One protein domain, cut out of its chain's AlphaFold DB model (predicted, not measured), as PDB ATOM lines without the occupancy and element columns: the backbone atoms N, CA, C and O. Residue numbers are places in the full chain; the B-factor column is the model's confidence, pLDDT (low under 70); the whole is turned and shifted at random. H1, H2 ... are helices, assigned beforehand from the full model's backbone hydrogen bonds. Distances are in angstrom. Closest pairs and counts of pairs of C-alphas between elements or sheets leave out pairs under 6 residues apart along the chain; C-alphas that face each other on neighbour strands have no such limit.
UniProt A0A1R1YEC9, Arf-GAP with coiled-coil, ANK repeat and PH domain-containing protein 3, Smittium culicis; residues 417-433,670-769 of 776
ATOM      1  N   ILE A 417     276.970 184.586 367.885       95.38
ATOM      2  CA  ILE A 417     277.968 185.620 367.581       95.38
ATOM      3  C   ILE A 417     277.858 186.176 366.152       95.38
ATOM      4  O   ILE A 417     278.293 187.299 365.881       95.38
ATOM      5  N   ASN A 418     277.241 185.415 365.248       96.00
ATOM      6  CA  ASN A 418     277.056 185.741 363.842       96.00
ATOM      7  C   ASN A 418     275.633 186.218 363.507       96.00
ATOM      8  O   ASN A 418     275.343 186.458 362.332       96.00
ATOM      9  N   MET A 419     274.770 186.420 364.511       94.56
ATOM     10  CA  MET A 419     273.385 186.833 364.299       94.56
ATOM     11  C   MET A 419     273.311 188.152 363.520       94.56
ATOM     12  O   MET A 419     273.759 189.200 363.994       94.56
ATOM     13  N   PHE A 420     272.696 188.113 362.336       94.88
ATOM     14  CA  PHE A 420     272.462 189.292 361.506       94.88
ATOM     15  C   PHE A 420     271.052 189.855 361.699       94.88
ATOM     16  O   PHE A 420     270.052 189.196 361.401       94.88
ATOM     17  N   VAL A 421     270.964 191.112 362.134       93.06
ATOM     18  CA  VAL A 421     269.694 191.831 362.278       93.06
ATOM     19  C   VAL A 421     269.387 192.602 360.997       93.06
ATOM     20  O   VAL A 421     270.007 193.624 360.713       93.06
ATOM     21  N   HIS A 422     268.397 192.147 360.224       91.19
ATOM     22  CA  HIS A 422     267.937 192.850 359.020       91.19
ATOM     23  C   HIS A 422     266.870 193.918 359.369       91.19
ATOM     24  O   HIS A 422     265.835 193.553 359.929       91.19
ATOM     25  N   PRO A 423     267.010 195.192 358.931       88.19
ATOM     26  CA  PRO A 423     266.021 196.272 359.084       88.19
ATOM     27  C   PRO A 423     264.536 195.910 358.902       88.19
ATOM     28  O   PRO A 423     263.673 196.404 359.628       88.19
ATOM     29  N   LYS A 424     264.207 195.005 357.968       81.94
ATOM     30  CA  LYS A 424     262.819 194.568 357.723       81.94
ATOM     31  C   LYS A 424     262.187 193.852 358.923       81.94
ATOM     32  O   LYS A 424     260.967 193.873 359.064       81.94
ATOM     33  N   HIS A 425     262.991 193.240 359.793       74.69
ATOM     34  CA  HIS A 425     262.505 192.605 361.019       74.69
ATOM     35  C   HIS A 425     262.058 193.658 362.038       74.69
ATOM     36  O   HIS A 425     261.044 193.452 362.695       74.69
ATOM     37  N   LEU A 426     262.724 194.816 362.093       72.44
ATOM     38  CA  LEU A 426     262.357 195.932 362.972       72.44
ATOM     39  C   LEU A 426     261.027 196.553 362.538       72.44
ATOM     40  O   LEU A 426     260.135 196.757 363.356       72.44
ATOM     41  N   LEU A 427     260.845 196.759 361.228       62.41
ATOM     42  CA  LEU A 427     259.556 197.177 360.665       62.41
ATOM     43  C   LEU A 427     258.440 196.185 361.032       62.41
ATOM     44  O   LEU A 427     257.382 196.604 361.493       62.41
ATOM     45  N   ARG A 428     258.690 194.873 360.907       60.66
ATOM     46  CA  ARG A 428     257.715 193.830 361.269       60.66
ATOM     47  C   ARG A 428     257.410 193.796 362.771       60.66
ATOM     48  O   ARG A 428     256.243 193.672 363.122       60.66
ATOM     49  N   LEU A 429     258.416 193.920 363.640       62.09
ATOM     50  CA  LEU A 429     258.239 193.982 365.097       62.09
ATOM     51  C   LEU A 429     257.401 195.201 365.495       62.09
ATOM     52  O   LEU A 429     256.422 195.056 366.218       62.09
ATOM     53  N   ASN A 430     257.709 196.379 364.950       60.47
ATOM     54  CA  ASN A 430     256.954 197.596 365.240       60.47
ATOM     55  C   ASN A 430     255.513 197.533 364.695       60.47
ATOM     56  O   ASN A 430     254.590 197.951 365.387       60.47
ATOM     57  N   THR A 431     255.280 196.934 363.516       59.31
ATOM     58  CA  THR A 431     253.913 196.663 363.020       59.31
ATOM     59  C   THR A 431     253.148 195.673 363.910       59.31
ATOM     60  O   THR A 431     251.953 195.852 364.122       59.31
ATOM     61  N   LEU A 432     253.812 194.642 364.446       57.84
ATOM     62  CA  LEU A 432     253.182 193.673 365.349       57.84
ATOM     63  C   LEU A 432     252.849 194.292 366.713       57.84
ATOM     64  O   LEU A 432     251.740 194.087 367.194       57.84
ATOM     65  N   ASN A 433     253.746 195.094 367.293       55.66
ATOM     66  CA  ASN A 433     253.485 195.812 368.544       55.66
ATOM     67  C   ASN A 433     252.290 196.771 368.390       55.66
ATOM     68  O   ASN A 433     251.343 196.692 369.167       55.66
ATOM     69  N   SER A 670     269.519 209.508 377.624       45.56
ATOM     70  CA  SER A 670     269.574 210.584 378.627       45.56
ATOM     71  C   SER A 670     270.791 210.545 379.572       45.56
ATOM     72  O   SER A 670     271.075 211.554 380.216       45.56
ATOM     73  N   ASN A 671     271.524 209.427 379.646       46.06
ATOM     74  CA  ASN A 671     272.730 209.288 380.474       46.06
ATOM     75  C   ASN A 671     274.024 209.581 379.680       46.06
ATOM     76  O   ASN A 671     274.106 209.331 378.477       46.06
ATOM     77  N   SER A 672     275.055 210.100 380.361       48.75
ATOM     78  CA  SER A 672     276.210 210.794 379.758       48.75
ATOM     79  C   SER A 672     276.893 210.068 378.594       48.75
ATOM     80  O   SER A 672     276.960 210.620 377.495       48.75
ATOM     81  N   ASP A 673     277.360 208.835 378.783       48.53
ATOM     82  CA  ASP A 673     278.155 208.102 377.778       48.53
ATOM     83  C   ASP A 673     277.330 207.627 376.561       48.53
ATOM     84  O   ASP A 673     277.862 207.279 375.501       48.53
ATOM     85  N   LEU A 674     276.003 207.673 376.691       53.53
ATOM     86  CA  LEU A 674     275.018 207.184 375.721       53.53
ATOM     87  C   LEU A 674     274.459 208.308 374.841       53.53
ATOM     88  O   LEU A 674     273.827 208.053 373.819       53.53
ATOM     89  N   SER A 675     274.777 209.555 375.191       53.62
ATOM     90  CA  SER A 675     274.595 210.732 374.338       53.62
ATOM     91  C   SER A 675     275.583 210.793 373.157       53.62
ATOM     92  O   SER A 675     275.465 211.675 372.295       53.62
ATOM     93  N   SER A 676     276.557 209.874 373.107       72.44
ATOM     94  CA  SER A 676     277.647 209.863 372.129       72.44
ATOM     95  C   SER A 676     277.167 209.685 370.684       72.44
ATOM     96  O   SER A 676     276.214 208.964 370.383       72.44
ATOM     97  N   GLU A 677     277.866 210.344 369.759       81.62
ATOM     98  CA  GLU A 677     277.546 210.284 368.329       81.62
ATOM     99  C   GLU A 677     277.812 208.890 367.732       81.62
ATOM    100  O   GLU A 677     277.145 208.475 366.786       81.62
ATOM    101  N   ASP A 678     278.723 208.122 368.338       84.50
ATOM    102  CA  ASP A 678     278.973 206.716 368.009       84.50
ATOM    103  C   ASP A 678     277.771 205.815 368.353       84.50
ATOM    104  O   ASP A 678     277.429 204.941 367.552       84.50
ATOM    105  N   PHE A 679     277.058 206.067 369.462       86.12
ATOM    106  CA  PHE A 679     275.865 205.294 369.834       86.12
ATOM    107  C   PHE A 679     274.650 205.648 368.964       86.12
ATOM    108  O   PHE A 679     273.930 204.760 368.507       86.12
ATOM    109  N   LYS A 680     274.456 206.934 368.637       87.38
ATOM    110  CA  LYS A 680     273.427 207.359 367.665       87.38
ATOM    111  C   LYS A 680     273.690 206.758 366.285       87.38
ATOM    112  O   LYS A 680     272.779 206.209 365.669       87.38
ATOM    113  N   TYR A 681     274.944 206.801 365.826       89.94
ATOM    114  CA  TYR A 681     275.366 206.172 364.576       89.94
ATOM    115  C   TYR A 681     275.093 204.662 364.576       89.94
ATOM    116  O   TYR A 681     274.576 204.146 363.587       89.94
ATOM    117  N   LEU A 682     275.396 203.959 365.674       90.81
ATOM    118  CA  LEU A 682     275.104 202.533 365.833       90.81
ATOM    119  C   LEU A 682     273.606 202.239 365.642       90.81
ATOM    120  O   LEU A 682     273.246 201.370 364.845       90.81
ATOM    121  N   ILE A 683     272.741 202.984 366.333       90.56
ATOM    122  CA  ILE A 683     271.283 202.824 366.261       90.56
ATOM    123  C   ILE A 683     270.776 203.070 364.832       90.56
ATOM    124  O   ILE A 683     270.054 202.240 364.280       90.56
ATOM    125  N   GLU A 684     271.175 204.174 364.195       90.56
ATOM    126  CA  GLU A 684     270.737 204.483 362.828       90.56
ATOM    127  C   GLU A 684     271.326 203.521 361.784       90.56
ATOM    128  O   GLU A 684     270.664 203.206 360.792       90.56
ATOM    129  N   MET A 685     272.522 202.969 362.010       91.88
ATOM    130  CA  MET A 685     273.086 201.903 361.179       91.88
ATOM    131  C   MET A 685     272.261 200.613 361.284       91.88
ATOM    132  O   MET A 685     271.915 200.044 360.248       91.88
ATOM    133  N   PHE A 686     271.890 200.163 362.487       92.75
ATOM    134  CA  PHE A 686     271.058 198.963 362.649       92.75
ATOM    135  C   PHE A 686     269.644 199.156 362.083       92.75
ATOM    136  O   PHE A 686     269.159 198.282 361.361       92.75
ATOM    137  N   LYS A 687     269.026 200.327 362.295       90.75
ATOM    138  CA  LYS A 687     267.735 200.692 361.688       90.75
ATOM    139  C   LYS A 687     267.761 200.701 360.159       90.75
ATOM    140  O   LYS A 687     266.810 200.229 359.542       90.75
ATOM    141  N   SER A 688     268.807 201.262 359.541       91.56
ATOM    142  CA  SER A 688     268.837 201.507 358.088       91.56
ATOM    143  C   SER A 688     269.531 200.418 357.264       91.56
ATOM    144  O   SER A 688     269.128 200.188 356.125       91.56
ATOM    145  N   ARG A 689     270.546 199.737 357.817       93.19
ATOM    146  CA  ARG A 689     271.402 198.760 357.105       93.19
ATOM    147  C   ARG A 689     271.477 197.395 357.786       93.19
ATOM    148  O   ARG A 689     271.748 196.390 357.130       93.19
ATOM    149  N   GLY A 690     271.242 197.358 359.095       93.31
ATOM    150  CA  GLY A 690     271.461 196.168 359.910       93.31
ATOM    151  C   GLY A 690     272.931 195.908 360.219       93.31
ATOM    152  O   GLY A 690     273.822 196.658 359.813       93.31
ATOM    153  N   GLY A 691     273.175 194.813 360.931       94.56
ATOM    154  CA  GLY A 691     274.513 194.385 361.324       94.56
ATOM    155  C   GLY A 691     274.496 193.135 362.197       94.56
ATOM    156  O   GLY A 691     273.438 192.600 362.532       94.56
ATOM    157  N   THR A 692     275.692 192.689 362.570       95.69
ATOM    158  CA  THR A 692     275.934 191.716 363.649       95.69
ATOM    159  C   THR A 692     276.568 192.427 364.848       95.69
ATOM    160  O   THR A 692     276.921 193.606 364.758       95.69
ATOM    161  N   ALA A 693     276.799 191.726 365.961       95.06
ATOM    162  CA  ALA A 693     277.533 192.292 367.098       95.06
ATOM    163  C   ALA A 693     278.925 192.855 366.713       95.06
ATOM    164  O   ALA A 693     279.379 193.827 367.313       95.06
ATOM    165  N   LEU A 694     279.565 192.331 365.657       93.75
ATOM    166  CA  LEU A 694     280.876 192.811 365.201       93.75
ATOM    167  C   LEU A 694     280.777 194.202 364.557       93.75
ATOM    168  O   LEU A 694     281.671 195.027 364.727       93.75
ATOM    169  N   PHE A 695     279.661 194.504 363.885       94.56
ATOM    170  CA  PHE A 695     279.376 195.854 363.390       94.56
ATOM    171  C   PHE A 695     279.221 196.843 364.553       94.56
ATOM    172  O   PHE A 695     279.671 197.980 364.439       94.56
ATOM    173  N   ALA A 696     278.646 196.410 365.682       92.50
ATOM    174  CA  ALA A 696     278.504 197.251 366.869       92.50
ATOM    175  C   ALA A 696     279.848 197.549 367.554       92.50
ATOM    176  O   ALA A 696     280.091 198.698 367.925       92.50
ATOM    177  N   ALA A 697     280.761 196.572 367.620       90.38
ATOM    178  CA  ALA A 697     282.148 196.820 368.025       90.38
ATOM    179  C   ALA A 697     282.838 197.852 367.107       90.38
ATOM    180  O   ALA A 697     283.508 198.758 367.592       90.38
ATOM    181  N   CYS A 698     282.613 197.779 365.788       89.94
ATOM    182  CA  CYS A 698     283.191 198.718 364.816       89.94
ATOM    183  C   CYS A 698     282.678 200.166 364.938       89.94
ATOM    184  O   CYS A 698     283.307 201.070 364.389       89.94
ATOM    185  N   CYS A 699     281.553 200.410 365.622       86.81
ATOM    186  CA  CYS A 699     280.999 201.759 365.779       86.81
ATOM    187  C   CYS A 699     281.703 202.610 366.840       86.81
ATOM    188  O   CYS A 699     281.598 203.830 366.758       86.81
ATOM    189  N   ASN A 700     282.392 201.992 367.806       80.88
ATOM    190  CA  ASN A 700     283.068 202.670 368.911       80.88
ATOM    191  C   ASN A 700     284.586 202.703 368.664       80.88
ATOM    192  O   ASN A 700     285.221 201.681 368.392       80.88
ATOM    193  N   SER A 701     285.183 203.888 368.777       64.44
ATOM    194  CA  SER A 701     286.619 204.117 368.548       64.44
ATOM    195  C   SER A 701     287.559 203.373 369.515       64.44
ATOM    196  O   SER A 701     288.722 203.170 369.177       64.44
ATOM    197  N   LYS A 702     287.080 202.917 370.682       67.25
ATOM    198  CA  LYS A 702     287.903 202.259 371.722       67.25
ATOM    199  C   LYS A 702     287.927 200.723 371.648       67.25
ATOM    200  O   LYS A 702     288.615 200.078 372.432       67.25
ATOM    201  N   ASN A 703     287.204 200.118 370.706       68.81
ATOM    202  CA  ASN A 703     286.805 198.704 370.780       68.81
ATOM    203  C   ASN A 703     287.739 197.713 370.048       68.81
ATOM    204  O   ASN A 703     287.288 196.709 369.496       68.81
ATOM    205  N   GLY A 704     289.053 197.964 370.055       75.56
ATOM    206  CA  GLY A 704     290.045 197.075 369.433       75.56
ATOM    207  C   GLY A 704     290.032 195.656 370.019       75.56
ATOM    208  O   GLY A 704     289.755 194.685 369.312       75.56
ATOM    209  N   ALA A 705     290.293 195.537 371.325       78.81
ATOM    210  CA  ALA A 705     290.431 194.247 372.004       78.81
ATOM    211  C   ALA A 705     289.137 193.406 371.995       78.81
ATOM    212  O   ALA A 705     289.203 192.188 371.827       78.81
ATOM    213  N   ILE A 706     287.950 194.029 372.093       84.12
ATOM    214  CA  ILE A 706     286.673 193.300 371.978       84.12
ATOM    215  C   ILE A 706     286.490 192.722 370.565       84.12
ATOM    216  O   ILE A 706     286.059 191.580 370.444       84.12
ATOM    217  N   ALA A 707     286.907 193.416 369.498       84.31
ATOM    218  CA  ALA A 707     286.868 192.850 368.145       84.31
ATOM    219  C   ALA A 707     287.836 191.660 367.982       84.31
ATOM    220  O   ALA A 707     287.459 190.649 367.389       84.31
ATOM    221  N   GLY A 708     289.048 191.731 368.547       79.69
ATOM    222  CA  GLY A 708     290.000 190.607 368.546       79.69
ATOM    223  C   GLY A 708     289.458 189.385 369.292       79.69
ATOM    224  O   GLY A 708     289.466 188.270 368.774       79.69
ATOM    225  N   PHE A 709     288.882 189.612 370.470       84.31
ATOM    226  CA  PHE A 709     288.164 188.602 371.245       84.31
ATOM    227  C   PHE A 709     286.984 187.980 370.480       84.31
ATOM    228  O   PHE A 709     286.843 186.759 370.464       84.31
ATOM    229  N   MET A 710     286.182 188.787 369.783       89.12
ATOM    230  CA  MET A 710     285.094 188.291 368.937       89.12
ATOM    231  C   MET A 710     285.593 187.359 367.825       89.12
ATOM    232  O   MET A 710     284.976 186.321 367.583       89.12
ATOM    233  N   ILE A 711     286.729 187.674 367.192       85.50
ATOM    234  CA  ILE A 711     287.378 186.774 366.228       85.50
ATOM    235  C   ILE A 711     287.825 185.466 366.909       85.50
ATOM    236  O   ILE A 711     287.493 184.399 366.396       85.50
ATOM    237  N   ARG A 712     288.454 185.506 368.103       81.81
ATOM    238  CA  ARG A 712     288.787 184.280 368.879       81.81
ATOM    239  C   ARG A 712     287.555 183.402 369.162       81.81
ATOM    240  O   ARG A 712     287.676 182.184 369.265       81.81
ATOM    241  N   LYS A 713     286.363 184.001 369.273       86.50
ATOM    242  CA  LYS A 713     285.073 183.312 369.479       86.50
ATOM    243  C   LYS A 713     284.339 182.944 368.172       86.50
ATOM    244  O   LYS A 713     283.204 182.481 368.236       86.50
ATOM    245  N   ASN A 714     284.991 183.045 367.009       87.88
ATOM    246  CA  ASN A 714     284.463 182.716 365.671       87.88
ATOM    247  C   ASN A 714     283.378 183.678 365.133       87.88
ATOM    248  O   ASN A 714     282.455 183.262 364.422       87.88
ATOM    249  N   ALA A 715     283.491 184.978 365.427       90.12
ATOM    250  CA  ALA A 715     282.772 186.005 364.673       90.12
ATOM    251  C   ALA A 715     283.274 186.051 363.218       90.12
ATOM    252  O   ALA A 715     284.472 186.150 362.971       90.12
ATOM    253  N   ASN A 716     282.361 186.014 362.251       89.62
ATOM    254  CA  ASN A 716     282.672 186.030 360.826       89.62
ATOM    255  C   ASN A 716     282.770 187.481 360.308       89.62
ATOM    256  O   ASN A 716     281.742 188.157 360.182       89.62
ATOM    257  N   PRO A 717     283.969 187.971 359.936       90.50
ATOM    258  CA  PRO A 717     284.160 189.348 359.481       90.50
ATOM    259  C   PRO A 717     283.635 189.603 358.058       90.50
ATOM    260  O   PRO A 717     283.582 190.751 357.617       90.50
ATOM    261  N   ASN A 718     283.247 188.546 357.336       90.56
ATOM    262  CA  ASN A 718     282.786 188.608 355.951       90.56
ATOM    263  C   ASN A 718     281.262 188.774 355.813       90.56
ATOM    264  O   ASN A 718     280.781 188.850 354.684       90.56
ATOM    265  N   ILE A 719     280.501 188.827 356.914       92.88
ATOM    266  CA  ILE A 719     279.058 189.110 356.865       92.88
ATOM    267  C   ILE A 719     278.844 190.552 356.384       92.88
ATOM    268  O   ILE A 719     279.450 191.488 356.907       92.88
ATOM    269  N   GLU A 720     277.978 190.720 355.386       95.69
ATOM    270  CA  GLU A 720     277.628 192.008 354.781       95.69
ATOM    271  C   GLU A 720     276.300 192.538 355.341       95.69
ATOM    272  O   GLU A 720     275.354 191.778 355.553       95.69
ATOM    273  N   ASN A 721     276.208 193.854 355.555       94.62
ATOM    274  CA  ASN A 721     274.935 194.524 355.830       94.62
ATOM    275  C   ASN A 721     274.103 194.700 354.542       94.62
ATOM    276  O   ASN A 721     274.564 194.382 353.445       94.62
ATOM    277  N   THR A 722     272.881 195.242 354.622       94.25
ATOM    278  CA  THR A 722     272.011 195.369 353.426       94.25
ATOM    279  C   THR A 722     272.539 196.316 352.345       94.25
ATOM    280  O   THR A 722     271.933 196.415 351.281       94.25
ATOM    281  N   ASN A 723     273.646 197.014 352.607       93.56
ATOM    282  CA  ASN A 723     274.321 197.912 351.677       93.56
ATOM    283  C   ASN A 723     275.627 197.295 351.126       93.56
ATOM    284  O   ASN A 723     276.406 198.010 350.501       93.56
ATOM    285  N   GLY A 724     275.886 196.002 351.372       93.38
ATOM    286  CA  GLY A 724     277.093 195.293 350.926       93.38
ATOM    287  C   GLY A 724     278.358 195.616 351.729       93.38
ATOM    288  O   GLY A 724     279.455 195.269 351.303       93.38
ATOM    289  N   GLN A 725     278.236 196.303 352.871       94.50
ATOM    290  CA  GLN A 725     279.384 196.694 353.696       94.50
ATOM    291  C   GLN A 725     279.708 195.618 354.733       94.50
ATOM    292  O   GLN A 725     278.799 195.099 355.382       94.50
ATOM    293  N   LYS A 726     280.996 195.357 354.953       94.69
ATOM    294  CA  LYS A 726     281.533 194.468 355.993       94.69
ATOM    295  C   LYS A 726     281.932 195.251 357.239       94.69
ATOM    296  O   LYS A 726     282.062 196.476 357.214       94.69
ATOM    297  N   ALA A 727     282.210 194.529 358.325       92.31
ATOM    298  CA  ALA A 727     282.730 195.104 359.567       92.31
ATOM    299  C   ALA A 727     283.967 196.001 359.328       92.31
ATOM    300  O   ALA A 727     284.043 197.113 359.850       92.31
ATOM    301  N   ILE A 728     284.889 195.571 358.455       91.25
ATOM    302  CA  ILE A 728     286.097 196.336 358.101       91.25
ATOM    303  C   ILE A 728     285.790 197.679 357.418       91.25
ATOM    304  O   ILE A 728     286.527 198.642 357.632       91.25
ATOM    305  N   ASP A 729     284.701 197.788 356.656       93.31
ATOM    306  CA  ASP A 729     284.321 199.034 355.980       93.31
ATOM    307  C   ASP A 729     283.765 200.052 356.984       93.31
ATOM    308  O   ASP A 729     284.066 201.243 356.894       93.31
ATOM    309  N   ILE A 730     283.011 199.581 357.985       91.50
ATOM    310  CA  ILE A 730     282.532 200.412 359.099       91.50
ATOM    311  C   ILE A 730     283.703 200.855 359.980       91.50
ATOM    312  O   ILE A 730     283.824 202.045 360.267       91.50
ATOM    313  N   ALA A 731     284.608 199.939 360.343       89.31
ATOM    314  CA  ALA A 731     285.809 200.265 361.112       89.31
ATOM    315  C   ALA A 731     286.711 201.274 360.375       89.31
ATOM    316  O   ALA A 731     287.220 202.208 360.990       89.31
ATOM    317  N   THR A 732     286.848 201.140 359.049       89.94
ATOM    318  CA  THR A 732     287.585 202.099 358.205       89.94
ATOM    319  C   THR A 732     286.886 203.461 358.170       89.94
ATOM    320  O   THR A 732     287.540 204.481 358.357       89.94
ATOM    321  N   ALA A 733     285.558 203.501 358.001       88.50
ATOM    322  CA  ALA A 733     284.780 204.744 358.008       88.50
ATOM    323  C   ALA A 733     284.753 205.454 359.378       88.50
ATOM    324  O   ALA A 733     284.568 206.667 359.437       88.50
ATOM    325  N   LYS A 734     284.949 204.708 360.474       84.75
ATOM    326  CA  LYS A 734     285.120 205.218 361.846       84.75
ATOM    327  C   LYS A 734     286.585 205.472 362.234       84.75
ATOM    328  O   LYS A 734     286.847 205.819 363.381       84.75
ATOM    329  N   SER A 735     287.535 205.301 361.311       83.88
ATOM    330  CA  SER A 735     288.983 205.423 361.557       83.88
ATOM    331  C   SER A 735     289.517 204.540 362.701       83.88
ATOM    332  O   SER A 735     290.557 204.847 363.285       83.88
ATOM    333  N   ASN A 736     288.847 203.428 363.027       81.81
ATOM    334  CA  ASN A 736     289.292 202.506 364.070       81.81
ATOM    335  C   ASN A 736     290.400 201.585 363.526       81.81
ATOM    336  O   ASN A 736     290.154 200.460 363.081       81.81
ATOM    337  N   VAL A 737     291.634 202.098 363.544       80.81
ATOM    338  CA  VAL A 737     292.829 201.421 363.017       80.81
ATOM    339  C   VAL A 737     293.063 200.069 363.692       80.81
ATOM    340  O   VAL A 737     293.375 199.108 362.993       80.81
ATOM    341  N   LEU A 738     292.856 199.962 365.010       77.81
ATOM    342  CA  LEU A 738     293.036 198.710 365.754       77.81
ATOM    343  C   LEU A 738     292.101 197.610 365.233       77.81
ATOM    344  O   LEU A 738     292.565 196.521 364.911       77.81
ATOM    345  N   ILE A 739     290.809 197.903 365.048       82.25
ATOM    346  CA  ILE A 739     289.868 196.935 364.466       82.25
ATOM    347  C   ILE A 739     290.230 196.623 363.003       82.25
ATOM    348  O   ILE A 739     290.217 195.457 362.610       82.25
ATOM    349  N   VAL A 740     290.606 197.617 362.188       84.94
ATOM    350  CA  VAL A 740     291.022 197.372 360.791       84.94
ATOM    351  C   VAL A 740     292.261 196.468 360.713       84.94
ATOM    352  O   VAL A 740     292.316 195.603 359.839       84.94
ATOM    353  N   MET A 741     293.226 196.615 361.624       81.69
ATOM    354  CA  MET A 741     294.393 195.732 361.731       81.69
ATOM    355  C   MET A 741     293.986 194.316 362.151       81.69
ATOM    356  O   MET A 741     294.325 193.364 361.447       81.69
ATOM    357  N   THR A 742     293.181 194.174 363.208       79.44
ATOM    358  CA  THR A 742     292.634 192.889 363.678       79.44
ATOM    359  C   THR A 742     291.932 192.113 362.562       79.44
ATOM    360  O   THR A 742     292.256 190.953 362.315       79.44
ATOM    361  N   LEU A 743     291.012 192.758 361.833       83.69
ATOM    362  CA  LEU A 743     290.222 192.130 360.765       83.69
ATOM    363  C   LEU A 743     291.045 191.810 359.503       83.69
ATOM    364  O   LEU A 743     290.665 190.944 358.714       83.69
ATOM    365  N   ARG A 744     292.170 192.503 359.282       83.00
ATOM    366  CA  ARG A 744     293.127 192.162 358.215       83.00
ATOM    367  C   ARG A 744     294.018 190.994 358.616       83.00
ATOM    368  O   ARG A 744     294.286 190.137 357.777       83.00
ATOM    369  N   TYR A 745     294.458 190.948 359.871       75.06
ATOM    370  CA  TYR A 745     295.356 189.905 360.347       75.06
ATOM    371  C   TYR A 745     294.630 188.570 360.573       75.06
ATOM    372  O   TYR A 745     295.174 187.533 360.211       75.06
ATOM    373  N   SER A 746     293.364 188.573 361.012       74.25
ATOM    374  CA  SER A 746     292.561 187.339 361.075       74.25
ATOM    375  C   SER A 746     292.442 186.673 359.702       74.25
ATOM    376  O   SER A 746     292.706 185.483 359.558       74.25
ATOM    377  N   LYS A 747     292.171 187.467 358.659       75.62
ATOM    378  CA  LYS A 747     292.126 187.005 357.268       75.62
ATOM    379  C   LYS A 747     293.488 186.519 356.746       75.62
ATOM    380  O   LYS A 747     293.539 185.637 355.891       75.62
ATOM    381  N   PHE A 748     294.592 187.078 357.243       73.50
ATOM    382  CA  PHE A 748     295.941 186.598 356.932       73.50
ATOM    383  C   PHE A 748     296.188 185.211 357.547       73.50
ATOM    384  O   PHE A 748     296.608 184.306 356.826       73.50
ATOM    385  N   LEU A 749     295.840 185.006 358.825       67.81
ATOM    386  CA  LEU A 749     295.909 183.697 359.492       67.81
ATOM    387  C   LEU A 749     295.025 182.648 358.786       67.81
ATOM    388  O   LEU A 749     295.513 181.570 358.442       67.81
ATOM    389  N   GLU A 750     293.771 182.997 358.457       69.38
ATOM    390  CA  GLU A 750     292.865 182.170 357.636       69.38
ATOM    391  C   GLU A 750     293.524 181.729 356.314       69.38
ATOM    392  O   GLU A 750     293.407 180.571 355.916       69.38
ATOM    393  N   SER A 751     294.233 182.640 355.632       71.81
ATOM    394  CA  SER A 751     294.844 182.370 354.323       71.81
ATOM    395  C   SER A 751     296.121 181.522 354.366       71.81
ATOM    396  O   SER A 751     296.444 180.879 353.368       71.81
ATOM    397  N   ASN A 752     296.828 181.496 355.500       66.06
ATOM    398  CA  ASN A 752     298.106 180.789 355.655       66.06
ATOM    399  C   ASN A 752     297.978 179.433 356.370       66.06
ATOM    400  O   ASN A 752     298.947 178.677 356.425       66.06
ATOM    401  N   GLY A 753     296.809 179.112 356.932       58.00
ATOM    402  CA  GLY A 753     296.585 177.876 357.692       58.00
ATOM    403  C   GLY A 753     297.168 177.884 359.111       58.00
ATOM    404  O   GLY A 753     296.977 176.916 359.847       58.00
ATOM    405  N   SER A 754     297.815 178.977 359.526       54.31
ATOM    406  CA  SER A 754     298.218 179.264 360.906       54.31
ATOM    407  C   SER A 754     296.991 179.669 361.734       54.31
ATOM    408  O   SER A 754     296.823 180.819 362.125       54.31
ATOM    409  N   GLY A 755     296.079 178.718 361.953       52.31
ATOM    410  CA  GLY A 755     294.782 178.935 362.609       52.31
ATOM    411  C   GLY A 755     294.833 179.183 364.123       52.31
ATOM    412  O   GLY A 755     293.838 178.922 364.798       52.31
ATOM    413  N   ASP A 756     295.968 179.631 364.665       58.12
ATOM    414  CA  ASP A 756     296.115 179.957 366.083       58.12
ATOM    415  C   ASP A 756     295.786 181.437 366.330       58.12
ATOM    416  O   ASP A 756     296.559 182.345 366.025       58.12
ATOM    417  N   TYR A 757     294.614 181.692 366.907       57.69
ATOM    418  CA  TYR A 757     294.184 183.047 367.241       57.69
ATOM    419  C   TYR A 757     294.826 183.612 368.529       57.69
ATOM    420  O   TYR A 757     294.519 184.751 368.883       57.69
ATOM    421  N   GLU A 758     295.722 182.897 369.225       55.22
ATOM    422  CA  GLU A 758     296.642 183.530 370.191       55.22
ATOM    423  C   GLU A 758     297.828 184.203 369.473       55.22
ATOM    424  O   GLU A 758     298.253 185.283 369.892       55.22
ATOM    425  N   GLU A 759     298.276 183.684 368.320       58.56
ATOM    426  CA  GLU A 759     299.256 184.366 367.450       58.56
ATOM    427  C   GLU A 759     298.720 185.726 366.952       58.56
ATOM    428  O   GLU A 759     299.488 186.679 366.804       58.56
ATOM    429  N   LEU A 760     297.391 185.862 366.807       56.84
ATOM    430  CA  LEU A 760     296.699 187.128 366.517       56.84
ATOM    431  C   LEU A 760     296.997 188.218 367.563       56.84
ATOM    432  O   LEU A 760     297.256 189.363 367.202       56.84
ATOM    433  N   VAL A 761     296.942 187.868 368.852       52.78
ATOM    434  CA  VAL A 761     297.131 188.815 369.965       52.78
ATOM    435  C   VAL A 761     298.618 189.108 370.152       52.78
ATOM    436  O   VAL A 761     299.017 190.270 370.207       52.78
ATOM    437  N   ASN A 762     299.446 188.060 370.153       53.50
ATOM    438  CA  ASN A 762     300.894 188.175 370.328       53.50
ATOM    439  C   ASN A 762     301.559 189.016 369.218       53.50
ATOM    440  O   ASN A 762     302.510 189.743 369.492       53.50
ATOM    441  N   SER A 763     301.042 188.967 367.984       53.34
ATOM    442  CA  SER A 763     301.623 189.689 366.838       53.34
ATOM    443  C   SER A 763     301.120 191.124 366.656       53.34
ATOM    444  O   SER A 763     301.791 191.916 365.996       53.34
ATOM    445  N   LEU A 764     299.943 191.473 367.193       55.66
ATOM    446  CA  LEU A 764     299.377 192.826 367.073       55.66
ATOM    447  C   LEU A 764     299.576 193.693 368.332       55.66
ATOM    448  O   LEU A 764     299.302 194.892 368.291       55.66
ATOM    449  N   GLY A 765     300.098 193.114 369.416       57.19
ATOM    450  CA  GLY A 765     300.548 193.834 370.606       57.19
ATOM    451  C   GLY A 765     299.508 193.955 371.732       57.19
ATOM    452  O   GLY A 765     298.330 193.623 371.563       57.19
ATOM    453  N   PRO A 766     299.933 194.448 372.912       59.88
ATOM    454  CA  PRO A 766     299.141 194.398 374.144       59.88
ATOM    455  C   PRO A 766     297.851 195.232 374.104       59.88
ATOM    456  O   PRO A 766     296.930 194.943 374.860       59.88
ATOM    457  N   GLU A 767     297.728 196.208 373.199       60.50
ATOM    458  CA  GLU A 767     296.499 197.004 373.006       60.50
ATOM    459  C   GLU A 767     295.298 196.182 372.486       60.50
ATOM    460  O   GLU A 767     294.161 196.660 372.494       60.50
ATOM    461  N   LEU A 768     295.534 194.943 372.043       60.09
ATOM    462  CA  LEU A 768     294.505 194.000 371.594       60.09
ATOM    463  C   LEU A 768     294.349 192.775 372.508       60.09
ATOM    464  O   LEU A 768     293.468 191.946 372.268       60.09
ATOM    465  N   ALA A 769     295.142 192.680 373.578       60.66
ATOM    466  CA  ALA A 769     294.888 191.737 374.658       60.66
ATOM    467  C   ALA A 769     293.650 192.169 375.464       60.66
ATOM    468  O   ALA A 769     293.341 193.355 375.580       60.66
TER     469      ALA A 769
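What this domain is: This is residues 417 to 433 and 670 to 769 of the 776 residues of the protein "Arf-GAP with coiled-coil, ANK repeat and PH domain-containing protein 3" of Smittium culicis (UniProt A0A1R1YEC9). Two helical hairpins, H4 with H5 and H6 with H7, pack together as the core, H4 beside H6 and H5 beside H7, and the loop of residues 713 to 726 leads from one to the other. H3 packs on H4 on one side of this core and H8 on H5 and H7 on the other, while residues 428 to 433 of H1 and residues 670 to 675, with H2, stick out on the side of H3. The 117 printed residues hold eight named helices, H1 to H8 in order, and no named strand; the class is all helix. The whole is compact, with a radius of gyration of the C-alphas of 15.2 A, and spans 48 by 32 by 21 A, only just elongated.

How they stand to each other: Start with H1, residues 423 to 433, which touches H3, residues 677 to 688, only at their ends, about perpendicular at 82 degrees; the closest C-alphas, of Pro 423 and Lys 687, are 5.4 A apart. H2, residues 672 to 675, and H3 meet only through their link. With residues 678 to 682 alone, H3 touches H4, residues 693 to 699; the closest C-alphas are those of Asp 678 and Cys 699, 5.8 A. H4 forms a hairpin with H5, residues 704 to 712, at a shallow tilt of 20 degrees; look at C-alphas 697 and 707, the closest, 6.2 A apart. H6, residues 727 to 733, touches H4 and runs the same way at 9 degrees, a shallow tilt, closest at the C-alphas of Cys 698 and Ala 731, 4.8 A. H6 forms a hairpin with H7, residues 737 to 752, of which 737 to 743 alone touch it; the tilt of 37 degrees is only just steep, and the closest C-alphas are 728 and 740, 5.7 A. H7 touches H5, closest at the C-alphas of Gly 704 and Ile 739, 5.0 A. H8, residues 757 to 764, touches H5, closest at C-alphas 712 and 757, 5.8 A, and H7, closest at C-alphas 746 and 760, 6.8 A. Every O i to N i+4 pair is within hydrogen-bond range in H1, H3, H4, H5 and H6, against 11 of 12 in H7 and 3 of 4 in H8; H2 is too short for such a pair.

Where its parts are: Find C-alpha 423 at (266.021, 196.272, 359.084), where H1 begins its 15.7 A. H3 covers 16.1 A, and H7, the longest, runs 22.5 A from C-alpha 737 at (292.829, 201.421, 363.017). H8 ends at C-alpha 764, (299.377, 192.826, 367.073).

The domain as a whole: The farthest C-alphas, of Asn 433 and Asn 752, are 48.8 A apart. Residues 434 to 669 are not printed, with 24.1 A between C-alphas 433 and 670. The link from H5 to H6 is long. Low pLDDT, under 70, marks 36 residues, among them 427 to 433, 670 to 675 and 752 to 769.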